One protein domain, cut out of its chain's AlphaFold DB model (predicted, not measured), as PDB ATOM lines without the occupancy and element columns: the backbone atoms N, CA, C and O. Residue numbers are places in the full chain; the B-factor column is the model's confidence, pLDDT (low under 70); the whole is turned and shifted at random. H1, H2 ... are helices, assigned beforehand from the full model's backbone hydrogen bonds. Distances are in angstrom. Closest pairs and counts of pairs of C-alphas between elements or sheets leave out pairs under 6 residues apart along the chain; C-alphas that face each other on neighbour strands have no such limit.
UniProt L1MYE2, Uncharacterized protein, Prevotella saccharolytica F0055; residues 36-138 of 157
ATOM      1  N   PRO A  36     206.595 178.856 169.053       95.38
ATOM      2  CA  PRO A  36     205.814 178.116 168.060       95.38
ATOM      3  C   PRO A  36     205.296 178.972 166.895       95.38
ATOM      4  O   PRO A  36     205.045 178.447 165.814       95.38
ATOM      5  N   LEU A  37     205.147 180.291 167.075       95.75
ATOM      6  CA  LEU A  37     204.690 181.196 166.014       95.75
ATOM      7  C   LEU A  37     205.726 181.359 164.892       95.75
ATOM      8  O   LEU A  37     205.358 181.662 163.757       95.75
ATOM      9  N   LEU A  38     207.013 181.139 165.180       94.94
ATOM     10  CA  LEU A  38     208.091 181.170 164.183       94.94
ATOM     11  C   LEU A  38     208.074 179.947 163.250       94.94
ATOM     12  O   LEU A  38     208.560 180.033 162.113       94.94
ATOM     13  N   ASP A  39     207.459 178.859 163.715       92.50
ATOM     14  CA  ASP A  39     207.356 177.578 163.012       92.50
ATOM     15  C   ASP A  39     206.006 177.375 162.314       92.50
ATOM     16  O   ASP A  39     205.850 176.428 161.541       92.50
ATOM     17  N   LEU A  40     205.033 178.265 162.546       91.06
ATOM     18  CA  LEU A  40     203.767 178.235 161.819       91.06
ATOM     19  C   LEU A  40     204.017 178.290 160.309       91.06
ATOM     20  O   LEU A  40     204.811 179.087 159.806       91.06
ATOM     21  N   SER A  41     203.303 177.442 159.573       85.19
ATOM     22  CA  SER A  41     203.304 177.518 158.121       85.19
ATOM     23  C   SER A  41     202.556 178.784 157.699       85.19
ATOM     24  O   SER A  41     201.433 178.989 158.158       85.19
ATOM     25  N   PRO A  42     203.088 179.581 156.757       77.12
ATOM     26  CA  PRO A  42     202.382 180.748 156.222       77.12
ATOM     27  C   PRO A  42     201.017 180.410 155.606       77.12
ATOM     28  O   PRO A  42     200.161 181.275 155.482       77.12
ATOM     29  N   ASN A  43     200.788 179.147 155.237       73.25
ATOM     30  CA  ASN A  43     199.514 178.679 154.689       73.25
ATOM     31  C   ASN A  43     198.453 178.408 155.772       73.25
ATOM     32  O   ASN A  43     197.290 178.169 155.448       73.25
ATOM     33  N   GLN A  44     198.828 178.406 157.054       78.56
ATOM     34  CA  GLN A  44     197.866 178.326 158.150       78.56
ATOM     35  C   GLN A  44     197.106 179.651 158.248       78.56
ATOM     36  O   GLN A  44     197.695 180.723 158.189       78.56
ATOM     37  N   GLN A  45     195.789 179.586 158.444       85.31
ATOM     38  CA  GLN A  45     194.920 180.769 158.558       85.31
ATOM     39  C   GLN A  45     194.998 181.449 159.942       85.31
ATOM     40  O   GLN A  45     194.058 182.119 160.356       85.31
ATOM     41  N   THR A  46     196.085 181.244 160.691       92.25
ATOM     42  CA  THR A  46     196.273 181.878 162.000       92.25
ATOM     43  C   THR A  46     196.706 183.320 161.793       92.25
ATOM     44  O   THR A  46     197.762 183.566 161.221       92.25
ATOM     45  N   THR A  47     195.919 184.282 162.267       94.94
ATOM     46  CA  THR A  47     196.186 185.710 162.042       94.94
ATOM     47  C   THR A  47     196.434 186.459 163.342       94.94
ATOM     48  O   THR A  47     195.781 186.196 164.355       94.94
ATOM     49  N   TRP A  48     197.314 187.455 163.298       97.19
ATOM     50  CA  TRP A  48     197.500 188.404 164.396       97.19
ATOM     51  C   TRP A  48     196.383 189.454 164.427       97.19
ATOM     52  O   TRP A  48     196.091 190.086 163.412       97.19
ATOM     53  N   THR A  49     195.788 189.682 165.597       96.38
ATOM     54  CA  THR A  49     194.716 190.677 165.800       96.38
ATOM     55  C   THR A  49     195.154 191.879 166.639       96.38
ATOM     56  O   THR A  49     194.429 192.869 166.733       96.38
ATOM     57  N   GLY A  50     196.350 191.831 167.237       94.69
ATOM     58  CA  GLY A  50     196.944 192.954 167.964       94.69
ATOM     59  C   GLY A  50     197.546 194.038 167.061       94.69
ATOM     60  O   GLY A  50     197.497 193.986 165.831       94.69
ATOM     61  N   THR A  51     198.195 195.033 167.670       95.62
ATOM     62  CA  THR A  51     198.905 196.066 166.896       95.62
ATOM     63  C   THR A  51     200.243 195.543 166.359       95.62
ATOM     64  O   THR A  51     200.817 194.594 166.893       95.62
ATOM     65  N   LYS A  52     200.794 196.176 165.315       96.50
ATOM     66  CA  LYS A  52     202.158 195.858 164.845       96.50
ATOM     67  C   LYS A  52     203.208 196.144 165.921       96.50
ATOM     68  O   LYS A  52     204.176 195.407 166.036       96.50
ATOM     69  N   THR A  53     202.999 197.194 166.715       95.75
ATOM     70  CA  THR A  53     203.869 197.544 167.844       95.75
ATOM     71  C   THR A  53     203.931 196.412 168.855       95.75
ATOM     72  O   THR A  53     205.020 195.983 169.205       95.75
ATOM     73  N   ASP A  54     202.777 195.881 169.252       96.44
ATOM     74  CA  ASP A  54     202.677 194.757 170.183       96.44
ATOM     75  C   ASP A  54     203.425 193.511 169.675       96.44
ATOM     76  O   ASP A  54     204.181 192.887 170.423       96.44
ATOM     77  N   LEU A  55     203.266 193.179 168.387       97.94
ATOM     78  CA  LEU A  55     203.989 192.072 167.755       97.94
ATOM     79  C   LEU A  55     205.507 192.310 167.745       97.94
ATOM     80  O   LEU A  55     206.289 191.394 167.990       97.94
ATOM     81  N   LEU A  56     205.950 193.543 167.494       97.69
ATOM     82  CA  LEU A  56     207.375 193.876 167.507       97.69
ATOM     83  C   LEU A  56     207.957 193.930 168.924       97.69
ATOM     84  O   LEU A  56     209.122 193.581 169.092       97.69
ATOM     85  N   GLU A  57     207.169 194.298 169.937       97.25
ATOM     86  CA  GLU A  57     207.596 194.246 171.337       97.25
ATOM     87  C   GLU A  57     207.941 192.808 171.750       97.25
ATOM     88  O   GLU A  57     209.050 192.569 172.224       97.25
ATOM     89  N   MET A  58     207.061 191.831 171.497       97.44
ATOM     90  CA  MET A  58     207.372 190.417 171.780       97.44
ATOM     91  C   MET A  58     208.519 189.876 170.920       97.44
ATOM     92  O   MET A  58     209.383 189.167 171.431       97.44
ATOM     93  N   THR A  59     208.579 190.265 169.642       98.25
ATOM     94  CA  THR A  59     209.666 189.849 168.744       98.25
ATOM     95  C   THR A  59     211.019 190.334 169.267       98.25
ATOM     96  O   THR A  59     212.008 189.612 169.197       98.25
ATOM     97  N   HIS A  60     211.071 191.542 169.831       98.12
ATOM     98  CA  HIS A  60     212.288 192.092 170.420       98.12
ATOM     99  C   HIS A  60     212.691 191.367 171.705       98.12
ATOM    100  O   HIS A  60     213.871 191.092 171.890       98.12
ATOM    101  N   LEU A  61     211.732 190.982 172.554       97.62
ATOM    102  CA  LEU A  61     212.028 190.178 173.748       97.62
ATOM    103  C   LEU A  61     212.665 188.827 173.396       97.62
ATOM    104  O   LEU A  61     213.537 188.369 174.128       97.62
ATOM    105  N   VAL A  62     212.237 188.213 172.291       98.12
ATOM    106  CA  VAL A  62     212.805 186.960 171.764       98.12
ATOM    107  C   VAL A  62     214.166 187.211 171.118       98.12
ATOM    108  O   VAL A  62     215.103 186.457 171.344       98.12
ATOM    109  N   TYR A  63     214.314 188.295 170.354       98.06
ATOM    110  CA  TYR A  63     215.600 188.693 169.775       98.06
ATOM    111  C   TYR A  63     216.686 188.890 170.843       98.06
ATOM    112  O   TYR A  63     217.808 188.418 170.672       98.06
ATOM    113  N   GLU A  64     216.343 189.531 171.962       96.94
ATOM    114  CA  GLU A  64     217.256 189.772 173.085       96.94
ATOM    115  C   GLU A  64     217.803 188.494 173.736       96.94
ATOM    116  O   GLU A  64     218.815 188.575 174.430       96.94
ATOM    117  N   THR A  65     217.179 187.324 173.538       96.25
ATOM    118  CA  THR A  65     217.743 186.069 174.065       96.25
ATOM    119  C   THR A  65     218.986 185.638 173.289       96.25
ATOM    120  O   THR A  65     219.864 184.988 173.847       96.25
ATOM    121  N   GLY A  66     219.087 186.002 172.003       96.00
ATOM    122  CA  GLY A  66     220.180 185.580 171.117       96.00
ATOM    123  C   GLY A  66     220.179 184.082 170.771       96.00
ATOM    124  O   GLY A  66     221.133 183.583 170.161       96.00
ATOM    125  N   GLU A  67     219.123 183.356 171.148       95.56
ATOM    126  CA  GLU A  67     219.055 181.894 171.040       95.56
ATOM    127  C   GLU A  67     218.593 181.428 169.657       95.56
ATOM    128  O   GLU A  67     219.038 180.385 169.176       95.56
ATOM    129  N   ILE A  68     217.748 182.216 168.984       97.06
ATOM    130  CA  ILE A  68     217.182 181.837 167.686       97.06
ATOM    131  C   ILE A  68     218.252 181.890 166.603       97.06
ATOM    132  O   ILE A  68     219.011 182.861 166.505       97.06
ATOM    133  N   LYS A  69     218.297 180.845 165.774       96.19
ATOM    134  CA  LYS A  69     219.187 180.751 164.618       96.19
ATOM    135  C   LYS A  69     218.404 180.859 163.315       96.19
ATOM    136  O   LYS A  69     217.256 180.432 163.246       96.19
ATOM    137  N   ASP A  70     219.034 181.451 162.308       94.25
ATOM    138  CA  ASP A  70     218.538 181.446 160.936       94.25
ATOM    139  C   ASP A  70     218.768 180.084 160.259       94.25
ATOM    140  O   ASP A  70     219.327 179.151 160.845       94.25
ATOM    141  N   GLU A  71     218.359 179.973 158.996       92.25
ATOM    142  CA  GLU A  71     218.480 178.746 158.205       92.25
ATOM    143  C   GLU A  71     219.938 178.297 157.988       92.25
ATOM    144  O   GLU A  71     220.185 177.147 157.633       92.25
ATOM    145  N   MET A  72     220.915 179.184 158.209       94.81
ATOM    146  CA  MET A  72     222.348 178.903 158.100       94.81
ATOM    147  C   MET A  72     223.002 178.611 159.461       94.81
ATOM    148  O   MET A  72     224.227 178.482 159.535       94.81
ATOM    149  N   GLY A  73     222.223 178.545 160.544       94.69
ATOM    150  CA  GLY A  73     222.724 178.337 161.903       94.69
ATOM    151  C   GLY A  73     223.338 179.583 162.552       94.69
ATOM    152  O   GLY A  73     223.938 179.486 163.626       94.69
ATOM    153  N   ARG A  74     223.209 180.769 161.943       95.81
ATOM    154  CA  ARG A  74     223.726 182.032 162.497       95.81
ATOM    155  C   ARG A  74     222.698 182.646 163.448       95.81
ATOM    156  O   ARG A  74     221.511 182.401 163.273       95.81
ATOM    157  N   PRO A  75     223.099 183.454 164.449       96.81
ATOM    158  CA  PRO A  75     222.140 184.190 165.273       96.81
ATOM    159  C   PRO A  75     221.165 185.000 164.410       96.81
ATOM    160  O   PRO A  75     221.591 185.800 163.574       96.81
ATOM    161  N   ALA A  76     219.865 184.795 164.615       97.56
ATOM    162  CA  ALA A  76     218.836 185.477 163.852       97.56
ATOM    163  C   ALA A  76     218.880 186.986 164.128       97.56
ATOM    164  O   ALA A  76     218.900 187.442 165.272       97.56
ATOM    165  N   THR A  77     218.870 187.786 163.061       97.69
ATOM    166  CA  THR A  77     218.743 189.242 163.201       97.69
ATOM    167  C   THR A  77     217.319 189.617 163.606       97.69
ATOM    168  O   THR A  77     216.360 188.910 163.284       97.69
ATOM    169  N   PHE A  78     217.145 190.782 164.231       97.94
ATOM    170  CA  PHE A  78     215.808 191.292 164.545       97.94
ATOM    171  C   PHE A  78     214.914 191.388 163.296       97.94
ATOM    172  O   PHE A  78     213.757 190.978 163.323       97.94
ATOM    173  N   LEU A  79     215.456 191.859 162.165       97.75
ATOM    174  CA  LEU A  79     214.694 191.957 160.917       97.75
ATOM    175  C   LEU A  79     214.283 190.583 160.368       97.75
ATOM    176  O   LEU A  79     213.196 190.463 159.803       97.75
ATOM    177  N   TRP A  80     215.129 189.561 160.531       97.69
ATOM    178  CA  TRP A  80     214.786 188.187 160.167       97.69
ATOM    179  C   TRP A  80     213.577 187.705 160.979       97.69
ATOM    180  O   TRP A  80     212.580 187.292 160.390       97.69
ATOM    181  N   LEU A  81     213.611 187.875 162.307       98.31
ATOM    182  CA  LEU A  81     212.513 187.482 163.201       98.31
ATOM    183  C   LEU A  81     211.211 188.211 162.863       98.31
ATOM    184  O   LEU A  81     210.161 187.581 162.752       98.31
ATOM    185  N   VAL A  82     211.284 189.528 162.628       98.38
ATOM    186  CA  VAL A  82     210.127 190.338 162.226       98.38
ATOM    187  C   VAL A  82     209.527 189.821 160.922       98.38
ATOM    188  O   VAL A  82     208.322 189.605 160.855       98.38
ATOM    189  N   ARG A  83     210.340 189.600 159.881       97.69
ATOM    190  CA  ARG A  83     209.844 189.085 158.594       97.69
ATOM    191  C   ARG A  83     209.187 187.720 158.755       97.69
ATOM    192  O   ARG A  83     208.101 187.520 158.221       97.69
ATOM    193  N   ARG A  84     209.827 186.825 159.512       96.94
ATOM    194  CA  ARG A  84     209.343 185.469 159.779       96.94
ATOM    195  C   ARG A  84     207.967 185.496 160.442       96.94
ATOM    196  O   ARG A  84     207.009 184.985 159.872       96.94
ATOM    197  N   VAL A  85     207.842 186.156 161.594       97.44
ATOM    198  CA  VAL A  85     206.581 186.170 162.349       97.44
ATOM    199  C   VAL A  85     205.480 186.958 161.635       97.44
ATOM    200  O   VAL A  85     204.327 186.539 161.634       97.44
ATOM    201  N   CYS A  86     205.814 188.073 160.975       97.38
ATOM    202  CA  CYS A  86     204.838 188.841 160.204       97.38
ATOM    203  C   CYS A  86     204.262 188.011 159.054       97.38
ATOM    204  O   CYS A  86     203.049 188.005 158.864       97.38
ATOM    205  N   ASN A  87     205.109 187.277 158.330       96.44
ATOM    206  CA  ASN A  87     204.665 186.390 157.262       96.44
ATOM    207  C   ASN A  87     203.775 185.256 157.795       96.44
ATOM    208  O   ASN A  87     202.705 185.012 157.252       96.44
ATOM    209  N   ASN A  88     204.183 184.614 158.890       96.06
ATOM    210  CA  ASN A  88     203.443 183.498 159.483       96.06
ATOM    211  C   ASN A  88     202.076 183.903 160.063       96.06
ATOM    212  O   ASN A  88     201.176 183.071 160.132       96.06
ATOM    213  N   LEU A  89     201.923 185.159 160.492       96.31
ATOM    214  CA  LEU A  89     200.699 185.678 161.115       96.31
ATOM    215  C   LEU A  89     199.896 186.625 160.212       96.31
ATOM    216  O   LEU A  89     199.007 187.330 160.703       96.31
ATOM    217  N   HIS A  90     200.211 186.668 158.914       95.75
ATOM    218  CA  HIS A  90     199.531 187.494 157.904       95.75
ATOM    219  C   HIS A  90     199.533 188.998 158.218       95.75
ATOM    220  O   HIS A  90     198.561 189.719 157.986       95.75
ATOM    221  N   VAL A  91     200.651 189.501 158.742       96.75
ATOM    222  CA  VAL A  91     200.874 190.920 159.039       96.75
ATOM    223  C   VAL A  91     201.845 191.510 158.024       96.75
ATOM    224  O   VAL A  91     202.906 190.955 157.763       96.75
ATOM    225  N   SER A  92     201.545 192.696 157.494       97.00
ATOM    226  CA  SER A  92     202.528 193.425 156.690       97.00
ATOM    227  C   SER A  92     203.718 193.881 157.540       97.00
ATOM    228  O   SER A  92     203.550 194.504 158.594       97.00
ATOM    229  N   VAL A  93     204.932 193.598 157.062       97.81
ATOM    230  CA  VAL A  93     206.173 194.019 157.722       97.81
ATOM    231  C   VAL A  93     206.214 195.556 157.802       97.81
ATOM    232  O   VAL A  93     206.041 196.218 156.776       97.81
ATOM    233  N   PRO A  94     206.436 196.161 158.988       96.19
ATOM    234  CA  PRO A  94     206.598 197.609 159.106       96.19
ATOM    235  C   PRO A  94     207.742 198.129 158.226       96.19
ATOM    236  O   PRO A  94     208.795 197.503 158.154       96.19
ATOM    237  N   CYS A  95     207.585 199.315 157.627       95.00
ATOM    238  CA  CYS A  95     208.631 199.921 156.789       95.00
ATOM    239  C   CYS A  95     209.947 200.155 157.553       95.00
ATOM    240  O   CYS A  95     211.025 200.022 156.983       95.00
ATOM    241  N   ASN A  96     209.869 200.496 158.846       96.31
ATOM    242  CA  ASN A  96     211.039 200.670 159.705       96.31
ATOM    243  C   ASN A  96     210.826 199.973 161.064       96.31
ATOM    244  O   ASN A  96     210.400 200.615 162.032       96.31
ATOM    245  N   PRO A  97     211.091 198.652 161.140       96.69
ATOM    246  CA  PRO A  97     210.874 197.855 162.346       96.69
ATOM    247  C   PRO A  97     211.692 198.342 163.545       96.69
ATOM    248  O   PRO A  97     211.158 198.445 164.646       96.69
ATOM    249  N   ASN A  98     212.965 198.692 163.324       96.06
ATOM    250  CA  ASN A  98     213.866 199.152 164.383       96.06
ATOM    251  C   ASN A  98     213.347 200.439 165.029       96.06
ATOM    252  O   ASN A  98     213.185 200.501 166.241       96.06
ATOM    253  N   THR A  99     212.999 201.452 164.231       95.75
ATOM    254  CA  THR A  99     212.459 202.702 164.783       95.75
ATOM    255  C   THR A  99     211.131 202.489 165.502       95.75
ATOM    256  O   THR A  99     210.899 203.124 166.531       95.75
ATOM    257  N   LEU A 100     210.260 201.611 164.987       95.25
ATOM    258  CA  LEU A 100     208.993 201.303 165.649       95.25
ATOM    259  C   LEU A 100     209.238 200.713 167.043       95.25
ATOM    260  O   LEU A 100     208.676 201.209 168.018       95.25
ATOM    261  N   VAL A 101     210.098 199.695 167.144       94.75
ATOM    262  CA  VAL A 101     210.343 199.023 168.421       94.75
ATOM    263  C   VAL A 101     211.148 199.886 169.390       94.75
ATOM    264  O   VAL A 101     210.806 199.932 170.563       94.75
ATOM    265  N   SER A 102     212.130 200.668 168.925       93.25
ATOM    266  CA  SER A 102     212.860 201.600 169.796       93.25
ATOM    267  C   SER A 102     211.925 202.629 170.432       93.25
ATOM    268  O   SER A 102     212.012 202.882 171.631       93.25
ATOM    269  N   LYS A 103     210.979 203.183 169.658       92.56
ATOM    270  CA  LYS A 103     209.948 204.084 170.196       92.56
ATOM    271  C   LYS A 103     209.028 203.369 171.182       92.56
ATOM    272  O   LYS A 103     208.645 203.962 172.187       92.56
ATOM    273  N   ALA A 104     208.683 202.112 170.904       91.69
ATOM    274  CA  ALA A 104     207.856 201.299 171.785       91.69
ATOM    275  C   ALA A 104     208.537 201.056 173.141       91.69
ATOM    276  O   ALA A 104     207.925 201.295 174.173       91.69
ATOM    277  N   MET A 105     209.824 200.698 173.143       88.12
ATOM    278  CA  MET A 105     210.595 200.444 174.369       88.12
ATOM    279  C   MET A 105     210.869 201.708 175.198       88.12
ATOM    280  O   MET A 105     211.132 201.615 176.392       88.12
ATOM    281  N   GLN A 106     210.799 202.894 174.588       87.88
ATOM    282  CA  GLN A 106     211.031 204.182 175.255       87.88
ATOM    283  C   GLN A 106     209.738 204.882 175.712       87.88
ATOM    284  O   GLN A 106     209.790 205.990 176.259       87.88
ATOM    285  N   ARG A 107     208.559 204.296 175.462       81.38
ATOM    286  CA  ARG A 107     207.284 204.974 175.727       81.38
ATOM    287  C   ARG A 107     206.989 205.061 177.224       81.38
ATOM    288  O   ARG A 107     207.178 204.116 177.972       81.38
ATOM    289  N   LYS A 108     206.430 206.197 177.653       72.81
ATOM    290  CA  LYS A 108     206.033 206.455 179.053       72.81
ATOM    291  C   LYS A 108     204.656 205.877 179.428       72.81
ATOM    292  O   LYS A 108     204.048 206.332 180.387       72.81
ATOM    293  N   ASN A 109     204.138 204.929 178.645       73.06
ATOM    294  CA  ASN A 109     202.892 204.189 178.908       73.06
ATOM    295  C   ASN A 109     201.626 205.043 179.144       73.06
ATOM    296  O   ASN A 109     200.701 204.606 179.817       73.06
ATOM    297  N   VAL A 110     201.554 206.244 178.554       68.12
ATOM    298  CA  VAL A 110     200.495 207.234 178.852       68.12
ATOM    299  C   VAL A 110     199.096 206.801 178.388       68.12
ATOM    300  O   VAL A 110     198.117 207.094 179.060       68.12
ATOM    301  N   GLN A 111     198.984 206.124 177.239       73.25
ATOM    302  CA  GLN A 111     197.683 205.717 176.675       73.25
ATOM    303  C   GLN A 111     197.416 204.213 176.771       73.25
ATOM    304  O   GLN A 111     196.267 203.789 176.861       73.25
ATOM    305  N   GLN A 112     198.467 203.397 176.713       79.94
ATOM    306  CA  GLN A 112     198.359 201.946 176.729       79.94
ATOM    307  C   GLN A 112     199.649 201.354 177.284       79.94
ATOM    308  O   GLN A 112     200.743 201.759 176.876       79.94
ATOM    309  N   ALA A 113     199.509 200.374 178.172       87.81
ATOM    310  CA  ALA A 113     200.633 199.631 178.720       87.81
ATOM    311  C   ALA A 113     201.351 198.784 177.634       87.81
ATOM    312  O   ALA A 113     200.700 198.370 176.658       87.81
ATOM    313  N   PRO A 114     202.662 198.506 177.791       91.38
ATOM    314  CA  PRO A 114     203.442 197.562 176.998       91.38
ATOM    315  C   PRO A 114     202.777 196.200 176.929       91.38
ATOM    316  O   PRO A 114     202.121 195.777 177.885       91.38
ATOM    317  N   LEU A 115     202.957 195.490 175.817       94.88
ATOM    318  CA  LEU A 115     202.364 194.169 175.658       94.88
ATOM    319  C   LEU A 115     202.760 193.238 176.807       94.88
ATOM    320  O   LEU A 115     201.889 192.552 177.328       94.88
ATOM    321  N   LEU A 116     204.016 193.262 177.259       95.56
ATOM    322  CA  LEU A 116     204.468 192.419 178.368       95.56
ATOM    323  C   LEU A 116     203.672 192.661 179.665       95.56
ATOM    324  O   LEU A 116     203.306 191.706 180.346       95.56
ATOM    325  N   GLU A 117     203.353 193.915 179.985       93.94
ATOM    326  CA  GLU A 117     202.551 194.249 181.168       93.94
ATOM    327  C   GLU A 117     201.110 193.746 181.018       93.94
ATOM    328  O   GLU A 117     200.568 193.109 181.923       93.94
ATOM    329  N   ARG A 118     200.500 193.960 179.844       95.12
ATOM    330  CA  ARG A 118     199.140 193.470 179.561       95.12
ATOM    331  C   ARG A 118     199.083 191.940 179.548       95.12
ATOM    332  O   ARG A 118     198.110 191.365 180.026       95.12
ATOM    333  N   TYR A 119     200.123 191.292 179.031       97.31
ATOM    334  CA  TYR A 119     200.286 189.842 179.014       97.31
ATOM    335  C   TYR A 119     200.393 189.285 180.432       97.31
ATOM    336  O   TYR A 119     199.651 188.376 180.791       97.31
ATOM    337  N   GLY A 120     201.262 189.859 181.266       96.44
ATOM    338  CA  GLY A 120     201.406 189.428 182.654       96.44
ATOM    339  C   GLY A 120     200.124 189.637 183.466       96.44
ATOM    340  O   GLY A 120     199.783 188.803 184.300       96.44
ATOM    341  N   TRP A 121     199.363 190.701 183.195       95.00
ATOM    342  CA  TRP A 121     198.078 190.917 183.859       95.00
ATOM    343  C   TRP A 121     197.061 189.830 183.489       95.00
ATOM    344  O   TRP A 121     196.354 189.317 184.356       95.00
ATOM    345  N   GLN A 122     197.013 189.416 182.220       96.69
ATOM    346  CA  GLN A 122     196.204 188.265 181.811       96.69
ATOM    347  C   GLN A 122     196.668 186.980 182.514       96.69
ATOM    348  O   GLN A 122     195.844 186.252 183.065       96.69
ATOM    349  N   LEU A 123     197.982 186.741 182.561       97.06
ATOM    350  CA  LEU A 123     198.553 185.540 183.166       97.06
ATOM    351  C   LEU A 123     198.214 185.423 184.659       97.06
ATOM    352  O   LEU A 123     197.669 184.413 185.093       97.06
ATOM    353  N   PHE A 124     198.483 186.471 185.440       95.56
ATOM    354  CA  PHE A 124     198.424 186.392 186.904       95.56
ATOM    355  C   PHE A 124     197.146 186.950 187.523       95.56
ATOM    356  O   PHE A 124     196.705 186.457 188.555       95.56
ATOM    357  N   ASN A 125     196.564 188.009 186.954       93.25
ATOM    358  CA  ASN A 125     195.388 188.656 187.542       93.25
ATOM    359  C   ASN A 125     194.086 188.069 186.992       93.25
ATOM    360  O   ASN A 125     193.082 188.038 187.701       93.25
ATOM    361  N   ARG A 126     194.092 187.605 185.736       93.38
ATOM    362  CA  ARG A 126     192.951 186.903 185.126       93.38
ATOM    363  C   ARG A 126     193.057 185.383 185.200       93.38
ATOM    364  O   ARG A 126     192.094 184.728 184.816       93.38
ATOM    365  N   ASN A 127     194.168 184.838 185.704       93.81
ATOM    366  CA  ASN A 127     194.451 183.400 185.717       93.81
ATOM    367  C   ASN A 127     194.283 182.763 184.323       93.81
ATOM    368  O   ASN A 127     193.750 181.663 184.199       93.81
ATOM    369  N   ASN A 128     194.682 183.481 183.266       95.81
ATOM    370  CA  ASN A 128     194.645 182.970 181.901       95.81
ATOM    371  C   ASN A 128     195.971 182.249 181.597       95.81
ATOM    372  O   ASN A 128     196.988 182.933 181.475       95.81
ATOM    373  N   PRO A 129     195.991 180.913 181.443       95.75
ATOM    374  CA  PRO A 129     197.222 180.166 181.185       95.75
ATOM    375  C   PRO A 129     197.779 180.389 179.773       95.75
ATOM    376  O   PRO A 129     198.960 180.159 179.538       95.75
ATOM    377  N   GLU A 130     196.969 180.888 178.833       96.31
ATOM    378  CA  GLU A 130     197.390 181.146 177.453       96.31
ATOM    379  C   GLU A 130     197.074 182.591 177.019       96.31
ATOM    380  O   GLU A 130     196.269 182.820 176.109       96.31
ATOM    381  N   PRO A 131     197.713 183.615 177.622       97.31
ATOM    382  CA  PRO A 131     197.391 185.009 177.322       97.31
ATOM    383  C   PRO A 131     197.580 185.407 175.861       97.31
ATOM    384  O   PRO A 131     196.897 186.309 175.384       97.31
ATOM    385  N   LEU A 132     198.494 184.748 175.137       96.12
ATOM    386  CA  LEU A 132     198.787 185.081 173.740       96.12
ATOM    387  C   LEU A 132     197.553 184.928 172.835       96.12
ATOM    388  O   LEU A 132     197.407 185.678 171.871       96.12
ATOM    389  N   ASN A 133     196.617 184.047 173.209       95.06
ATOM    390  CA  ASN A 133     195.349 183.835 172.510       95.06
ATOM    391  C   ASN A 133     194.461 185.089 172.494       95.06
ATOM    392  O   ASN A 133     193.601 185.214 171.631       95.06
ATOM    393  N   CYS A 134     194.687 186.066 173.381       95.69
ATOM    394  CA  CYS A 134     193.990 187.352 173.326       95.69
ATOM    395  C   CYS A 134     194.355 188.196 172.089       95.69
ATOM    396  O   CYS A 134     193.644 189.152 171.787       95.69
ATOM    397  N   TRP A 135     195.452 187.870 171.397       96.88
ATOM    398  CA  TRP A 135     195.936 188.594 170.217       96.88
ATOM    399  C   TRP A 135     196.064 187.721 168.962       96.88
ATOM    400  O   TRP A 135     196.558 188.185 167.930       96.88
ATOM    401  N   LEU A 136     195.631 186.465 169.036       95.19
ATOM    402  CA  LEU A 136     195.649 185.530 167.921       95.19
ATOM    403  C   LEU A 136     194.226 185.119 167.572       95.19
ATOM    404  O   LEU A 136     193.412 184.836 168.446       95.19
ATOM    405  N   ASN A 137     193.952 185.038 166.279       93.31
ATOM    406  CA  ASN A 137     192.818 184.292 165.768       93.31
ATOM    407  C   ASN A 137     193.363 183.004 165.156       93.31
ATOM    408  O   ASN A 137     193.972 183.039 164.086       93.31
ATOM    409  N   TRP A 138     193.216 181.890 165.870       88.00
ATOM    410  CA  TRP A 138     193.681 180.591 165.400       88.00
ATOM    411  C   TRP A 138     192.854 180.126 164.208       88.00
ATOM    412  O   TRP A 138     191.625 180.212 164.226       88.00
TER     413      TRP A 138
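This is residues 36 to 138 of the 157 residues of an uncharacterized protein of Prevotella saccharolytica F0055 (UniProt L1MYE2). Short helices pack crosswise round H2 in the middle, with H3, H4 and H5 on it, H1 on H3 and H6 on H5. Residues 106 to 113 stick out. Of 103 printed residues, 51, under half, are in six named helices, H1 to H6 in chain order: all helix, compact, radius of gyration of the C-alphas 13.9 A, spans 41 by 30 by 24 A.

H2, residues 52 to 63, is 16.0 A long and begins at C-alpha 52 (202.158, 195.858, 164.845). H3 is residues 78 to 88, 15.5 A; H4, 97 to 105; H5, 115 to 124, 14.2 A; H1, 36 to 39; H6, 131 to 135, ending at C-alpha 135 (195.936, 188.594, 170.217).

The closest C-alphas where H2 touches H3 are Tyr 63 and Phe 78, 5.8 A, at a steep tilt of 56 degrees. H2 and H4 touch, about perpendicular at 90 degrees, closest C-alphas Leu 56 and Val 101, 6.0 A. Every O i to N i+4 pair is within hydrogen-bond range in H2 to H5; H6 has 0 of 1, but 2 of 2 O i to N i+3.

The printed part has no cut. Links H1 to H2 and H2 to H3 are long. Residue 110 is under pLDDT 70.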